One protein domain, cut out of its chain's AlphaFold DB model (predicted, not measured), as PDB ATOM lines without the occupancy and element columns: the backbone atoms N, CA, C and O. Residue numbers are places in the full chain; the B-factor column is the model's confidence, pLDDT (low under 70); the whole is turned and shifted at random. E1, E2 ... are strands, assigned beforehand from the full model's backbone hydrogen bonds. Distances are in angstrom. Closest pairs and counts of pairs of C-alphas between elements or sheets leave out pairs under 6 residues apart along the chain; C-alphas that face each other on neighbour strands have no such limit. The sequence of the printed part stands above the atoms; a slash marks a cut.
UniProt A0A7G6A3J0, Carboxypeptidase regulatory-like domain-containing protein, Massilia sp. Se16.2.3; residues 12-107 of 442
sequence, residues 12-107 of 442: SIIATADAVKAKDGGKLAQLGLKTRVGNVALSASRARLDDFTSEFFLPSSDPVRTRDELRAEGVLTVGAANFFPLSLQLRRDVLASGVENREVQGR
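Overview. This is residues 12 to 107 of the 442 residues of the protein "Carboxypeptidase regulatory-like domain-containing protein" of Massilia sp. Se16.2.3 (UniProt A0A7G6A3J0). One long, twisted sheet of six strands makes a single slab, the strands running back and forth side by side from E1 to E6, with a loop, residues 51 to 63, at one end. The printed part has 96 residues, 68 of them in the six named strands, with no named helix; its class is all strand, and E1 to E6 form a meander, each strand the antiparallel neighbour of the one before. The whole is loose, with a radius of gyration of the C-alphas of 16.4 A, and spans 55 by 27 by 20 A.

Arrangement. Edge strand E1, residues 13 to 21, forms a hairpin with E2, residues 27 to 37, at 168 degrees; N 14 and O 34, 2.8 A apart, are within hydrogen-bond range. Further such hairpins are E2 with E3, residues 40 to 50, N 29 to O 48 2.9 A; E3 with E4, residues 64 to 78, N 43 to O 71 2.8 A; E4 with E5, residues 82 to 95, N 70 to O 90 2.9 A; and E5 with edge strand E6, residues 100 to 107, N 91 to O 103 2.8 A.

Along the chain. E1 begins at C-alpha 13 (-5.778, -27.991, 9.742); E6 ends at C-alpha 107 (1.890, -9.795, -4.867). First to last C-alpha, E1 to E6 measure 27.0, 33.2, 33.3, 38.7, 41.6 and 23.6 A. E4 bends by 55 degrees at residue 75.

Size, cuts and confidence. The farthest C-alphas, Asp 24 and Ala 80, are 55.2 A apart. The printed part has no cut, the link E3 to E4 is long, and no printed residue is under 70 in pLDDT.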
ATOM      1  N   SER A  12      -7.196 -24.670  12.946       83.19
ATOM      2  CA  SER A  12      -7.696 -25.851  12.246       83.19
ATOM      3  C   SER A  12      -6.784 -26.167  11.062       83.19
ATOM      4  O   SER A  12      -6.369 -25.284  10.308       83.19
ATOM      5  N   ILE A  13      -6.434 -27.444  10.928       91.88
ATOM      6  CA  ILE A  13      -5.778 -27.991   9.742       91.88
ATOM      7  C   ILE A  13      -6.826 -28.837   9.030       91.88
ATOM      8  O   ILE A  13      -7.461 -29.687   9.649       91.88
ATOM      9  N   ILE A  14      -7.005 -28.595   7.738       95.62
ATOM     10  CA  ILE A  14      -7.873 -29.383   6.867       95.62
ATOM     11  C   ILE A  14      -6.966 -30.191   5.948       95.62
ATOM     12  O   ILE A  14      -6.124 -29.618   5.256       95.62
ATOM     13  N   ALA A  15      -7.151 -31.506   5.937       96.56
ATOM     14  CA  ALA A  15      -6.495 -32.408   5.005       96.56
ATOM     15  C   ALA A  15      -7.524 -32.971   4.021       96.56
ATOM     16  O   ALA A  15      -8.630 -33.329   4.425       96.56
ATOM     17  N   THR A  16      -7.162 -33.048   2.745       96.62
ATOM     18  CA  THR A  16      -7.969 -33.673   1.693       96.62
ATOM     19  C   THR A  16      -7.143 -34.723   0.966       96.62
ATOM     20  O   THR A  16      -5.929 -34.572   0.799       96.62
ATOM     21  N   ALA A  17      -7.800 -35.800   0.555       97.19
ATOM     22  CA  ALA A  17      -7.213 -36.857  -0.247       97.19
ATOM     23  C   ALA A  17      -8.229 -37.261  -1.313       97.19
ATOM     24  O   ALA A  17      -9.313 -37.734  -0.983       97.19
ATOM     25  N   ASP A  18      -7.863 -37.064  -2.572       95.25
ATOM     26  CA  ASP A  18      -8.729 -37.278  -3.723       95.25
ATOM     27  C   ASP A  18      -8.094 -38.326  -4.641       95.25
ATOM     28  O   ASP A  18      -6.889 -38.292  -4.905       95.25
ATOM     29  N   ALA A  19      -8.898 -39.261  -5.140       96.12
ATOM     30  CA  ALA A  19      -8.485 -40.248  -6.130       96.12
ATOM     31  C   ALA A  19      -9.536 -40.312  -7.238       96.12
ATOM     32  O   ALA A  19     -10.719 -40.524  -6.972       96.12
ATOM     33  N   VAL A  20      -9.106 -40.125  -8.483       94.81
ATOM     34  CA  VAL A  20      -9.988 -40.032  -9.648       94.81
ATOM     35  C   VAL A  20      -9.478 -40.963 -10.738       94.81
ATOM     36  O   VAL A  20      -8.275 -41.062 -10.976       94.81
ATOM     37  N   LYS A  21     -10.404 -41.633 -11.422       94.44
ATOM     38  CA  LYS A  21     -10.137 -42.407 -12.635       94.44
ATOM     39  C   LYS A  21     -11.011 -41.864 -13.760       94.44
ATOM     40  O   LYS A  21     -12.234 -41.867 -13.642       94.44
ATOM     41  N   ALA A  22     -10.384 -41.376 -14.819       90.50
ATOM     42  CA  ALA A  22     -11.051 -40.859 -16.002       90.50
ATOM     43  C   ALA A  22     -11.557 -42.000 -16.906       90.50
ATOM     44  O   ALA A  22     -11.148 -43.159 -16.782       90.50
ATOM     45  N   LYS A  23     -12.500 -41.678 -17.804       88.25
ATOM     46  CA  LYS A  23     -13.133 -42.655 -18.713       88.25
ATOM     47  C   LYS A  23     -12.157 -43.227 -19.744       88.25
ATOM     48  O   LYS A  23     -12.315 -44.373 -20.145       88.25
ATOM     49  N   ASP A  24     -11.167 -42.436 -20.139       86.31
ATOM     50  CA  ASP A  24     -10.052 -42.815 -21.015       86.31
ATOM     51  C   ASP A  24      -9.001 -43.693 -20.304       86.31
ATOM     52  O   ASP A  24      -8.056 -44.157 -20.933       86.31
ATOM     53  N   GLY A  25      -9.187 -43.973 -19.009       88.62
ATOM     54  CA  GLY A  25      -8.321 -44.841 -18.215       88.62
ATOM     55  C   GLY A  25      -7.289 -44.101 -17.365       88.62
ATOM     56  O   GLY A  25      -6.708 -44.734 -16.477       88.62
ATOM     57  N   GLY A  26      -7.120 -42.790 -17.568       93.69
ATOM     58  CA  GLY A  26      -6.192 -41.959 -16.808       93.69
ATOM     59  C   GLY A  26      -6.522 -41.903 -15.315       93.69
ATOM     60  O   GLY A  26      -7.682 -42.027 -14.910       93.69
ATOM     61  N   LYS A  27      -5.514 -41.716 -14.461       96.69
ATOM     62  CA  LYS A  27      -5.673 -41.700 -12.997       96.69
ATOM     63  C   LYS A  27      -5.017 -40.485 -12.362       96.69
ATOM     64  O   LYS A  27      -3.909 -40.099 -12.723       96.69
ATOM     65  N   LEU A  28      -5.668 -39.941 -11.342       96.88
ATOM     66  CA  LEU A  28      -5.146 -38.870 -10.509       96.88
ATOM     67  C   LEU A  28      -5.267 -39.261  -9.039       96.88
ATOM     68  O   LEU A  28      -6.296 -39.768  -8.604       96.88
ATOM     69  N   ALA A  29      -4.217 -38.989  -8.274       97.62
ATOM     70  CA  ALA A  29      -4.245 -38.994  -6.821       97.62
ATOM     71  C   ALA A  29      -3.716 -37.649  -6.321       97.62
ATOM     72  O   ALA A  29      -2.622 -37.235  -6.707       97.62
ATOM     73  N   GLN A  30      -4.468 -36.968  -5.465       97.31
ATOM     74  CA  GLN A  30      -4.097 -35.668  -4.924       97.31
ATOM     75  C   GLN A  30      -4.221 -35.656  -3.407       97.31
ATOM     76  O   GLN A  30      -5.191 -36.140  -2.839       97.31
ATOM     77  N   LEU A  31      -3.225 -35.065  -2.757       98.19
ATOM     78  CA  LEU A  31      -3.250 -34.745  -1.339       98.19
ATOM     79  C   LEU A  31      -3.224 -33.230  -1.184       98.19
ATOM     80  O   LEU A  31      -2.435 -32.549  -1.843       98.19
ATOM     81  N   GLY A  32      -4.080 -32.705  -0.316       97.69
ATOM     82  CA  GLY A  32      -4.179 -31.289   0.001       97.69
ATOM     83  C   GLY A  32      -4.103 -31.053   1.504       97.69
ATOM     84  O   GLY A  32      -4.649 -31.812   2.297       97.69
ATOM     85  N   LEU A  33      -3.437 -29.976   1.900       97.94
ATOM     86  CA  LEU A  33      -3.390 -29.472   3.265       97.94
ATOM     87  C   LEU A  33      -3.718 -27.983   3.240       97.94
ATOM     88  O   LEU A  33      -3.171 -27.232   2.435       97.94
ATOM     89  N   LYS A  34      -4.599 -27.540   4.134       97.25
ATOM     90  CA  LYS A  34      -4.940 -26.130   4.330       97.25
ATOM     91  C   LYS A  34      -4.889 -25.798   5.811       97.25
ATOM     92  O   LYS A  34      -5.357 -26.567   6.645       97.25
ATOM     93  N   THR A  35      -4.327 -24.649   6.145       96.38
ATOM     94  CA  THR A  35      -4.281 -24.137   7.516       96.38
ATOM     95  C   THR A  35      -4.302 -22.613   7.498       96.38
ATOM     96  O   THR A  35      -4.183 -21.984   6.445       96.38
ATOM     97  N   ARG A  36      -4.462 -21.995   8.663       94.44
ATOM     98  CA  ARG A  36      -4.371 -20.547   8.828       94.44
ATOM     99  C   ARG A  36      -3.398 -20.224   9.954       94.44
ATOM    100  O   ARG A  36      -3.540 -20.722  11.068       94.44
ATOM    101  N   VAL A  37      -2.430 -19.359   9.661       91.69
ATOM    102  CA  VAL A  37      -1.467 -18.831  10.632       91.69
ATOM    103  C   VAL A  37      -1.687 -17.325  10.735       91.69
ATOM    104  O   VAL A  37      -1.403 -16.578   9.801       91.69
ATOM    105  N   GLY A  38      -2.248 -16.874  11.859       89.94
ATOM    106  CA  GLY A  38      -2.679 -15.482  12.017       89.94
ATOM    107  C   GLY A  38      -3.720 -15.097  10.963       89.94
ATOM    108  O   GLY A  38      -4.728 -15.784  10.800       89.94
ATOM    109  N   ASN A  39      -3.446 -14.027  10.217       91.50
ATOM    110  CA  ASN A  39      -4.306 -13.526   9.140       91.50
ATOM    111  C   ASN A  39      -3.905 -14.045   7.748       91.50
ATOM    112  O   ASN A  39      -4.352 -13.492   6.744       91.50
ATOM    113  N   VAL A  40      -3.065 -15.085   7.674       94.50
ATOM    114  CA  VAL A  40      -2.591 -15.681   6.418       94.50
ATOM    115  C   VAL A  40      -3.082 -17.124   6.313       94.50
ATOM    116  O   VAL A  40      -2.772 -17.975   7.151       94.50
ATOM    117  N   ALA A  41      -3.872 -17.403   5.281       96.62
ATOM    118  CA  ALA A  41      -4.250 -18.749   4.885       96.62
ATOM    119  C   ALA A  41      -3.108 -19.384   4.088       96.62
ATOM    120  O   ALA A  41      -2.572 -18.777   3.165       96.62
ATOM    121  N   LEU A  42      -2.750 -20.611   4.448       97.31
ATOM    122  CA  LEU A  42      -1.722 -21.405   3.793       97.31
ATOM    123  C   LEU A  42      -2.369 -22.652   3.198       97.31
ATOM    124  O   LEU A  42      -3.182 -23.310   3.851       97.31
ATOM    125  N   SER A  43      -1.985 -23.002   1.977       97.88
ATOM    126  CA  SER A  43      -2.366 -24.270   1.365       97.88
ATOM    127  C   SER A  43      -1.185 -24.918   0.666       97.88
ATOM    128  O   SER A  43      -0.337 -24.234   0.097       97.88
ATOM    129  N   ALA A  44      -1.137 -26.239   0.730       98.31
ATOM    130  CA  ALA A  44      -0.180 -27.068   0.031       98.31
ATOM    131  C   ALA A  44      -0.932 -28.211  -0.641       98.31
ATOM    132  O   ALA A  44      -1.831 -28.796  -0.041       98.31
ATOM    133  N   SER A  45      -0.575 -28.548  -1.872       98.12
ATOM    134  CA  SER A  45      -1.112 -29.728  -2.533       98.12
ATOM    135  C   SER A  45      -0.064 -30.419  -3.388       98.12
ATOM    136  O   SER A  45       0.856 -29.786  -3.906       98.12
ATOM    137  N   ARG A  46      -0.215 -31.735  -3.511       98.31
ATOM    138  CA  ARG A  46       0.551 -32.580  -4.419       98.31
ATOM    139  C   ARG A  46      -0.423 -33.465  -5.173       98.31
ATOM    140  O   ARG A  46      -1.100 -34.282  -4.555       98.31
ATOM    141  N   ALA A  47      -0.454 -33.326  -6.489       97.75
ATOM    142  CA  ALA A  47      -1.153 -34.226  -7.391       97.75
ATOM    143  C   ALA A  47      -0.142 -35.113  -8.124       97.75
ATOM    144  O   ALA A  47       0.898 -34.641  -8.586       97.75
ATOM    145  N   ARG A  48      -0.459 -36.398  -8.239       97.62
ATOM    146  CA  ARG A  48       0.234 -37.374  -9.074       97.62
ATOM    147  C   ARG A  48      -0.748 -37.893 -10.106       97.62
ATOM    148  O   ARG A  48      -1.850 -38.309  -9.758       97.62
ATOM    149  N   LEU A  49      -0.322 -37.857 -11.355       96.56
ATOM    150  CA  LEU A  49      -1.126 -38.193 -12.510       96.56
ATOM    151  C   LEU A  49      -0.459 -39.340 -13.266       96.56
ATOM    152  O   LEU A  49       0.768 -39.470 -13.267       96.56
ATOM    153  N   ASP A  50      -1.292 -40.161 -13.882       94.69
ATOM    154  CA  ASP A  50      -0.917 -41.279 -14.740       94.69
ATOM    155  C   ASP A  50      -1.859 -41.239 -15.946       94.69
ATOM    156  O   ASP A  50      -3.033 -41.588 -15.813       94.69
ATOM    157  N   ASP A  51      -1.386 -40.658 -17.052       89.69
ATOM    158  CA  ASP A  51      -2.150 -40.404 -18.285       89.69
ATOM    159  C   ASP A  51      -3.537 -39.763 -18.067       89.69
ATOM    160  O   ASP A  51      -4.495 -40.023 -18.791       89.69
ATOM    161  N   PHE A  52      -3.671 -38.924 -17.036       91.94
ATOM    162  CA  PHE A  52      -4.939 -38.292 -16.672       91.94
ATOM    163  C   PHE A  52      -5.165 -36.984 -17.421       91.94
ATOM    164  O   PHE A  52      -4.352 -36.062 -17.330       91.94
ATOM    165  N   THR A  53      -6.318 -36.886 -18.083       89.62
ATOM    166  CA  THR A  53      -6.755 -35.680 -18.786       89.62
ATOM    167  C   THR A  53      -8.039 -35.111 -18.177       89.62
ATOM    168  O   THR A  53      -8.901 -35.836 -17.682       89.62
ATOM    169  N   SER A  54      -8.147 -33.784 -18.147       89.50
ATOM    170  CA  SER A  54      -9.331 -33.039 -17.694       89.50
ATOM    171  C   SER A  54      -9.262 -31.593 -18.192       89.50
ATOM    172  O   SER A  54      -8.253 -31.159 -18.746       89.50
ATOM    173  N   GLU A  55     -10.292 -30.802 -17.921       87.25
ATOM    174  CA  GLU A  55     -10.294 -29.353 -18.128       87.25
ATOM    175  C   GLU A  55      -9.194 -28.614 -17.333       87.25
ATOM    176  O   GLU A  55      -8.797 -27.513 -17.711       87.25
ATOM    177  N   PHE A  56      -8.658 -29.227 -16.268       85.12
ATOM    178  CA  PHE A  56      -7.559 -28.682 -15.451       85.12
ATOM    179  C   PHE A  56      -6.178 -29.252 -15.816       85.12
ATOM    180  O   PHE A  56      -5.147 -28.621 -15.555       85.12
ATOM    181  N   PHE A  57      -6.152 -30.443 -16.417       89.69
ATOM    182  CA  PHE A  57      -4.962 -31.139 -16.906       89.69
ATOM    183  C   PHE A  57      -5.175 -31.481 -18.376       89.69
ATOM    184  O   PHE A  57      -5.601 -32.580 -18.722       89.69
ATOM    185  N   LEU A  58      -4.939 -30.489 -19.232       87.62
ATOM    186  CA  LEU A  58      -5.205 -30.613 -20.659       87.62
ATOM    187  C   LEU A  58      -4.313 -31.688 -21.308       87.62
ATOM    188  O   LEU A  58      -3.155 -31.841 -20.905       87.62
ATOM    189  N   PRO A  59      -4.815 -32.394 -22.339       86.00
ATOM    190  CA  PRO A  59      -4.007 -33.311 -23.134       86.00
ATOM    191  C   PRO A  59      -2.770 -32.610 -23.716       86.00
ATOM    192  O   PRO A  59      -2.863 -31.510 -24.259       86.00
ATOM    193  N   SER A  60      -1.610 -33.256 -23.612       87.69
ATOM    194  CA  SER A  60      -0.319 -32.761 -24.101       87.69
ATOM    195  C   SER A  60       0.541 -33.945 -24.537       87.69
ATOM    196  O   SER A  60       0.405 -35.034 -23.983       87.69
ATOM    197  N   SER A  61       1.453 -33.734 -25.491       89.88
ATOM    198  CA  SER A  61       2.467 -34.732 -25.869       89.88
ATOM    199  C   SER A  61       3.466 -35.024 -24.745       89.88
ATOM    200  O   SER A  61       4.126 -36.056 -24.759       89.88
ATOM    201  N   ASP A  62       3.585 -34.105 -23.787       91.44
ATOM    202  CA  ASP A  62       4.378 -34.259 -22.571       91.44
ATOM    203  C   ASP A  62       3.515 -33.847 -21.364       91.44
ATOM    204  O   ASP A  62       3.518 -32.676 -20.960       91.44
ATOM    205  N   PRO A  63       2.649 -34.751 -20.865       93.50
ATOM    206  CA  PRO A  63       1.667 -34.426 -19.838       93.50
ATOM    207  C   PRO A  63       2.312 -34.240 -18.463       93.50
ATOM    208  O   PRO A  63       3.402 -34.734 -18.175       93.50
ATOM    209  N   VAL A  64       1.614 -33.532 -17.574       95.50
ATOM    210  CA  VAL A  64       2.057 -33.354 -16.186       95.50
ATOM    211  C   VAL A  64       1.951 -34.687 -15.453       95.50
ATOM    212  O   VAL A  64       0.865 -35.239 -15.333       95.50
ATOM    213  N   ARG A  65       3.065 -35.168 -14.903       96.44
ATOM    214  CA  ARG A  65       3.130 -36.376 -14.070       96.44
ATOM    215  C   ARG A  65       2.931 -36.058 -12.593       96.44
ATOM    216  O   ARG A  65       2.292 -36.812 -11.861       96.44
ATOM    217  N   THR A  66       3.497 -34.945 -12.132       97.62
ATOM    218  CA  THR A  66       3.294 -34.462 -10.763       97.62
ATOM    219  C   THR A  66       3.156 -32.952 -10.735       97.62
ATOM    220  O   THR A  66       3.952 -32.268 -11.376       97.62
ATOM    221  N   ARG A  67       2.216 -32.447  -9.937       97.75
ATOM    222  CA  ARG A  67       2.044 -31.021  -9.655       97.75
ATOM    223  C   ARG A  67       2.123 -30.785  -8.158       97.75
ATOM    224  O   ARG A  67       1.299 -31.305  -7.412       97.75
ATOM    225  N   ASP A  68       3.085 -29.973  -7.751       98.31
ATOM    226  CA  ASP A  68       3.196 -29.444  -6.399       98.31
ATOM    227  C   ASP A  68       2.742 -27.985  -6.410       98.31
ATOM    228  O   ASP A  68       3.190 -27.198  -7.249       98.31
ATOM    229  N   GLU A  69       1.877 -27.608  -5.478       98.19
ATOM    230  CA  GLU A  69       1.417 -26.231  -5.342       98.19
ATOM    231  C   GLU A  69       1.436 -25.785  -3.884       98.19
ATOM    232  O   GLU A  69       0.948 -26.491  -3.004       98.19
ATOM    233  N   LEU A  70       1.972 -24.594  -3.636       98.50
ATOM    234  CA  LEU A  70       1.919 -23.905  -2.352       98.50
ATOM    235  C   LEU A  70       1.271 -22.540  -2.562       98.50
ATOM    236  O   LEU A  70       1.661 -21.813  -3.476       98.50
ATOM    237  N   ARG A  71       0.321 -22.167  -1.706       98.19
ATOM    238  CA  ARG A  71      -0.267 -20.822  -1.694       98.19
ATOM    239  C   ARG A  71      -0.257 -20.228  -0.300       98.19
ATOM    240  O   ARG A  71      -0.535 -20.930   0.671       98.19
ATOM    241  N   ALA A  72      -0.002 -18.931  -0.224       97.75
ATOM    242  CA  ALA A  72      -0.185 -18.121   0.965       97.75
ATOM    243  C   ALA A  72      -0.977 -16.865   0.596       97.75
ATOM    244  O   ALA A  72      -0.535 -16.079  -0.239       97.75
ATOM    245  N   GLU A  73      -2.137 -16.671   1.212       97.62
ATOM    246  CA  GLU A  73      -3.042 -15.557   0.921       97.62
ATOM    247  C   GLU A  73      -3.534 -14.944   2.228       97.62
ATOM    248  O   GLU A  73      -3.985 -15.652   3.130       97.62
ATOM    249  N   GLY A  74      -3.456 -13.624   2.354       96.12
ATOM    250  CA  GLY A  74      -3.983 -12.938   3.524       96.12
ATOM    251  C   GLY A  74      -3.296 -11.616   3.800       96.12
ATOM    252  O   GLY A  74      -2.838 -10.939   2.885       96.12
ATOM    253  N   VAL A  75      -3.241 -11.236   5.074       94.94
ATOM    254  CA  VAL A  75      -2.677  -9.953   5.506       94.94
ATOM    255  C   VAL A  75      -1.516 -10.196   6.462       94.94
ATOM    256  O   VAL A  75      -1.696 -10.741   7.549       94.94
ATOM    257  N   LEU A  76      -0.322  -9.761   6.069       91.31
ATOM    258  CA  LEU A  76       0.844  -9.701   6.945       91.31
ATOM    259  C   LEU A  76       0.711  -8.502   7.887       91.31
ATOM    260  O   LEU A  76       0.616  -7.360   7.441       91.31
ATOM    261  N   THR A  77       0.727  -8.758   9.191       87.44
ATOM    262  CA  THR A  77       0.736  -7.726  10.235       87.44
ATOM    263  C   THR A  77       2.151  -7.556  10.774       87.44
ATOM    264  O   THR A  77       2.691  -8.492  11.366       87.44
ATOM    265  N   VAL A  78       2.753  -6.379  10.590       82.44
ATOM    266  CA  VAL A  78       4.085  -6.057  11.133       82.44
ATOM    267  C   VAL A  78       3.945  -4.925  12.150       82.44
ATOM    268  O   VAL A  78       3.783  -3.756  11.792       82.44
ATOM    269  N   GLY A  79       3.991  -5.281  13.435       79.38
ATOM    270  CA  GLY A  79       3.637  -4.375  14.530       79.38
ATOM    271  C   GLY A  79       2.124  -4.138  14.633       79.38
ATOM    272  O   GLY A  79       1.331  -4.846  14.017       79.38
ATOM    273  N   ALA A  80       1.714  -3.142  15.423       73.88
ATOM    274  CA  ALA A  80       0.298  -2.904  15.727       73.88
ATOM    275  C   ALA A  80      -0.484  -2.170  14.618       73.88
ATOM    276  O   ALA A  80      -1.711  -2.201  14.627       73.88
ATOM    277  N   ALA A  81       0.201  -1.500  13.683       73.94
ATOM    278  CA  ALA A  81      -0.434  -0.540  12.769       73.94
ATOM    279  C   ALA A  81      -0.188  -0.789  11.270       73.94
ATOM    280  O   ALA A  81      -0.813  -0.121  10.450       73.94
ATOM    281  N   ASN A  82       0.700  -1.717  10.888       83.06
ATOM    282  CA  ASN A  82       1.024  -1.948   9.477       83.06
ATOM    283  C   ASN A  82       0.444  -3.274   8.981       83.06
ATOM    284  O   ASN A  82       0.779  -4.344   9.497       83.06
ATOM    285  N   PHE A  83      -0.389  -3.180   7.944       88.81
ATOM    286  CA  PHE A  83      -1.096  -4.294   7.323       88.81
ATOM    287  C   PHE A  83      -0.712  -4.383   5.847       88.81
ATOM    288  O   PHE A  83      -0.904  -3.427   5.094       88.81
ATOM    289  N   PHE A  84      -0.195  -5.536   5.432       94.00
ATOM    290  CA  PHE A  84       0.271  -5.766   4.071       94.00
ATOM    291  C   PHE A  84      -0.470  -6.948   3.447       94.00
ATOM    292  O   PHE A  84      -0.135  -8.101   3.742       94.00
ATOM    293  N   PRO A  85      -1.495  -6.707   2.612       96.44
ATOM    294  CA  PRO A  85      -2.106  -7.774   1.838       96.44
ATOM    295  C   PRO A  85      -1.066  -8.466   0.955       96.44
ATOM    296  O   PRO A  85      -0.291  -7.818   0.250       96.44
ATOM    297  N   LEU A  86      -1.056  -9.790   1.023       96.31
ATOM    298  CA  LEU A  86      -0.085 -10.679   0.405       96.31
ATOM    299  C   LEU A  86      -0.849 -11.772  -0.353       96.31
ATOM    300  O   LEU A  86      -1.796 -12.361   0.176       96.31
ATOM    301  N   SER A  87      -0.379 -12.094  -1.554       98.00
ATOM    302  CA  SER A  87      -0.667 -13.367  -2.214       98.00
ATOM    303  C   SER A  87       0.622 -13.947  -2.784       98.00
ATOM    304  O   SER A  87       1.320 -13.272  -3.538       98.00
ATOM    305  N   LEU A  88       0.938 -15.190  -2.449       98.25
ATOM    306  CA  LEU A  88       2.096 -15.921  -2.946       98.25
ATOM    307  C   LEU A  88       1.629 -17.290  -3.442       98.25
ATOM    308  O   LEU A  88       0.972 -18.010  -2.700       98.25
ATOM    309  N   GLN A  89       1.996 -17.657  -4.664       98.38
ATOM    310  CA  GLN A  89       1.742 -18.966  -5.255       98.38
ATOM    311  C   GLN A  89       3.044 -19.520  -5.829       98.38
ATOM    312  O   GLN A  89       3.711 -18.862  -6.624       98.38
ATOM    313  N   LEU A  90       3.401 -20.736  -5.430       98.38
ATOM    314  CA  LEU A  90       4.489 -21.508  -6.015       98.38
ATOM    315  C   LEU A  90       3.869 -22.741  -6.658       98.38
ATOM    316  O   LEU A  90       3.148 -23.480  -5.991       98.38
ATOM    317  N   ARG A  91       4.166 -22.980  -7.932       98.00
ATOM    318  CA  ARG A  91       3.762 -24.181  -8.659       98.00
ATOM    319  C   ARG A  91       4.983 -24.848  -9.268       98.00
ATOM    320  O   ARG A  91       5.828 -24.184  -9.868       98.00
ATOM    321  N   ARG A  92       5.066 -26.164  -9.132       97.81
ATOM    322  CA  ARG A  92       6.097 -27.001  -9.740       97.81
ATOM    323  C   ARG A  92       5.422 -28.172 -10.434       97.81
ATOM    324  O   ARG A  92       4.839 -29.024  -9.772       97.81
ATOM    325  N   ASP A  93       5.558 -28.219 -11.749       96.81
ATOM    326  CA  ASP A  93       5.086 -29.315 -12.583       96.81
ATOM    327  C   ASP A  93       6.292 -30.124 -13.062       96.81
ATOM    328  O   ASP A  93       7.239 -29.569 -13.617       96.81
ATOM    329  N   VAL A  94       6.258 -31.437 -12.855       96.69
ATOM    330  CA  VAL A  94       7.190 -32.379 -13.487       96.69
ATOM    331  C   VAL A  94       6.416 -33.108 -14.568       96.69
ATOM    332  O   VAL A  94       5.381 -33.716 -14.280       96.69
ATOM    333  N   LEU A  95       6.895 -33.014 -15.802       94.88
ATOM    334  CA  LEU A  95       6.266 -33.634 -16.961       94.88
ATOM    335  C   LEU A  95       6.666 -35.112 -17.095       94.88
ATOM    336  O   LEU A  95       7.553 -35.596 -16.383       94.88
ATOM    337  N   ALA A  96       6.004 -35.844 -17.988       94.12
ATOM    338  CA  ALA A  96       6.294 -37.247 -18.273       94.12
ATOM    339  C   ALA A  96       7.735 -37.452 -18.774       94.12
ATOM    340  O   ALA A  96       8.386 -38.419 -18.378       94.12
ATOM    341  N   SER A  97       8.264 -36.497 -19.543       93.62
ATOM    342  CA  SER A  97       9.662 -36.438 -19.991       93.62
ATOM    343  C   SER A  97      10.681 -36.236 -18.862       93.62
ATOM    344  O   SER A  97      11.880 -36.406 -19.072       93.62
ATOM    345  N   GLY A  98      10.229 -35.842 -17.667       93.00
ATOM    346  CA  GLY A  98      11.081 -35.421 -16.557       93.00
ATOM    347  C   GLY A  98      11.450 -33.934 -16.578       93.00
ATOM    348  O   GLY A  98      12.074 -33.462 -15.626       93.00
ATOM    349  N   VAL A  99      11.040 -33.177 -17.605       95.19
ATOM    350  CA  VAL A  99      11.197 -31.717 -17.631       95.19
ATOM    351  C   VAL A  99      10.444 -31.092 -16.461       95.19
ATOM    352  O   VAL A  99       9.305 -31.447 -16.157       95.19
ATOM    353  N   GLU A 100      11.095 -30.134 -15.808       95.50
ATOM    354  CA  GLU A 100      10.540 -29.441 -14.657       95.50
ATOM    355  C   GLU A 100      10.181 -27.994 -15.001       95.50
ATOM    356  O   GLU A 100      11.041 -27.177 -15.345       95.50
ATOM    357  N   ASN A 101       8.903 -27.672 -14.834       96.19
ATOM    358  CA  ASN A 101       8.362 -26.335 -14.981       96.19
ATOM    359  C   ASN A 101       8.081 -25.751 -13.598       96.19
ATOM    360  O   ASN A 101       7.359 -26.339 -12.796       96.19
ATOM    361  N   ARG A 102       8.637 -24.575 -13.312       97.62
ATOM    362  CA  ARG A 102       8.412 -23.873 -12.045       97.62
ATOM    363  C   ARG A 102       7.802 -22.514 -12.304       97.62
ATOM    364  O   ARG A 102       8.218 -21.813 -13.220       97.62
ATOM    365  N   GLU A 103       6.877 -22.119 -11.454       97.38
ATOM    366  CA  GLU A 103       6.265 -20.804 -11.462       97.38
ATOM    367  C   GLU A 103       6.152 -20.289 -10.029       97.38
ATOM    368  O   GLU A 103       5.746 -21.010  -9.121       97.38
ATOM    369  N   VAL A 104       6.533 -19.036  -9.826       98.12
ATOM    370  CA  VAL A 104       6.402 -18.316  -8.566       98.12
ATOM    371  C   VAL A 104       5.728 -16.991  -8.876       98.12
ATOM    372  O   VAL A 104       6.239 -16.199  -9.663       98.12
ATOM    373  N   GLN A 105       4.581 -16.747  -8.262       98.12
ATOM    374  CA  GLN A 105       3.847 -15.496  -8.366       98.12
ATOM    375  C   GLN A 105       3.700 -14.906  -6.972       98.12
ATOM    376  O   GLN A 105       3.220 -15.574  -6.063       98.12
ATOM    377  N   GLY A 106       4.119 -13.661  -6.793       98.12
ATOM    378  CA  GLY A 106       3.984 -12.925  -5.545       98.12
ATOM    379  C   GLY A 106       3.335 -11.575  -5.799       98.12
ATOM    380  O   GLY A 106       3.671 -10.899  -6.765       98.12
ATOM    381  N   ARG A 107       2.428 -11.154  -4.923       98.12
ATOM    382  CA  ARG A 107       1.890  -9.795  -4.867       98.12
ATOM    383  C   ARG A 107       1.914  -9.333  -3.423       98.12
ATOM    384  O   ARG A 107       1.445 -10.046  -2.538       98.12
TER     385      ARG A 107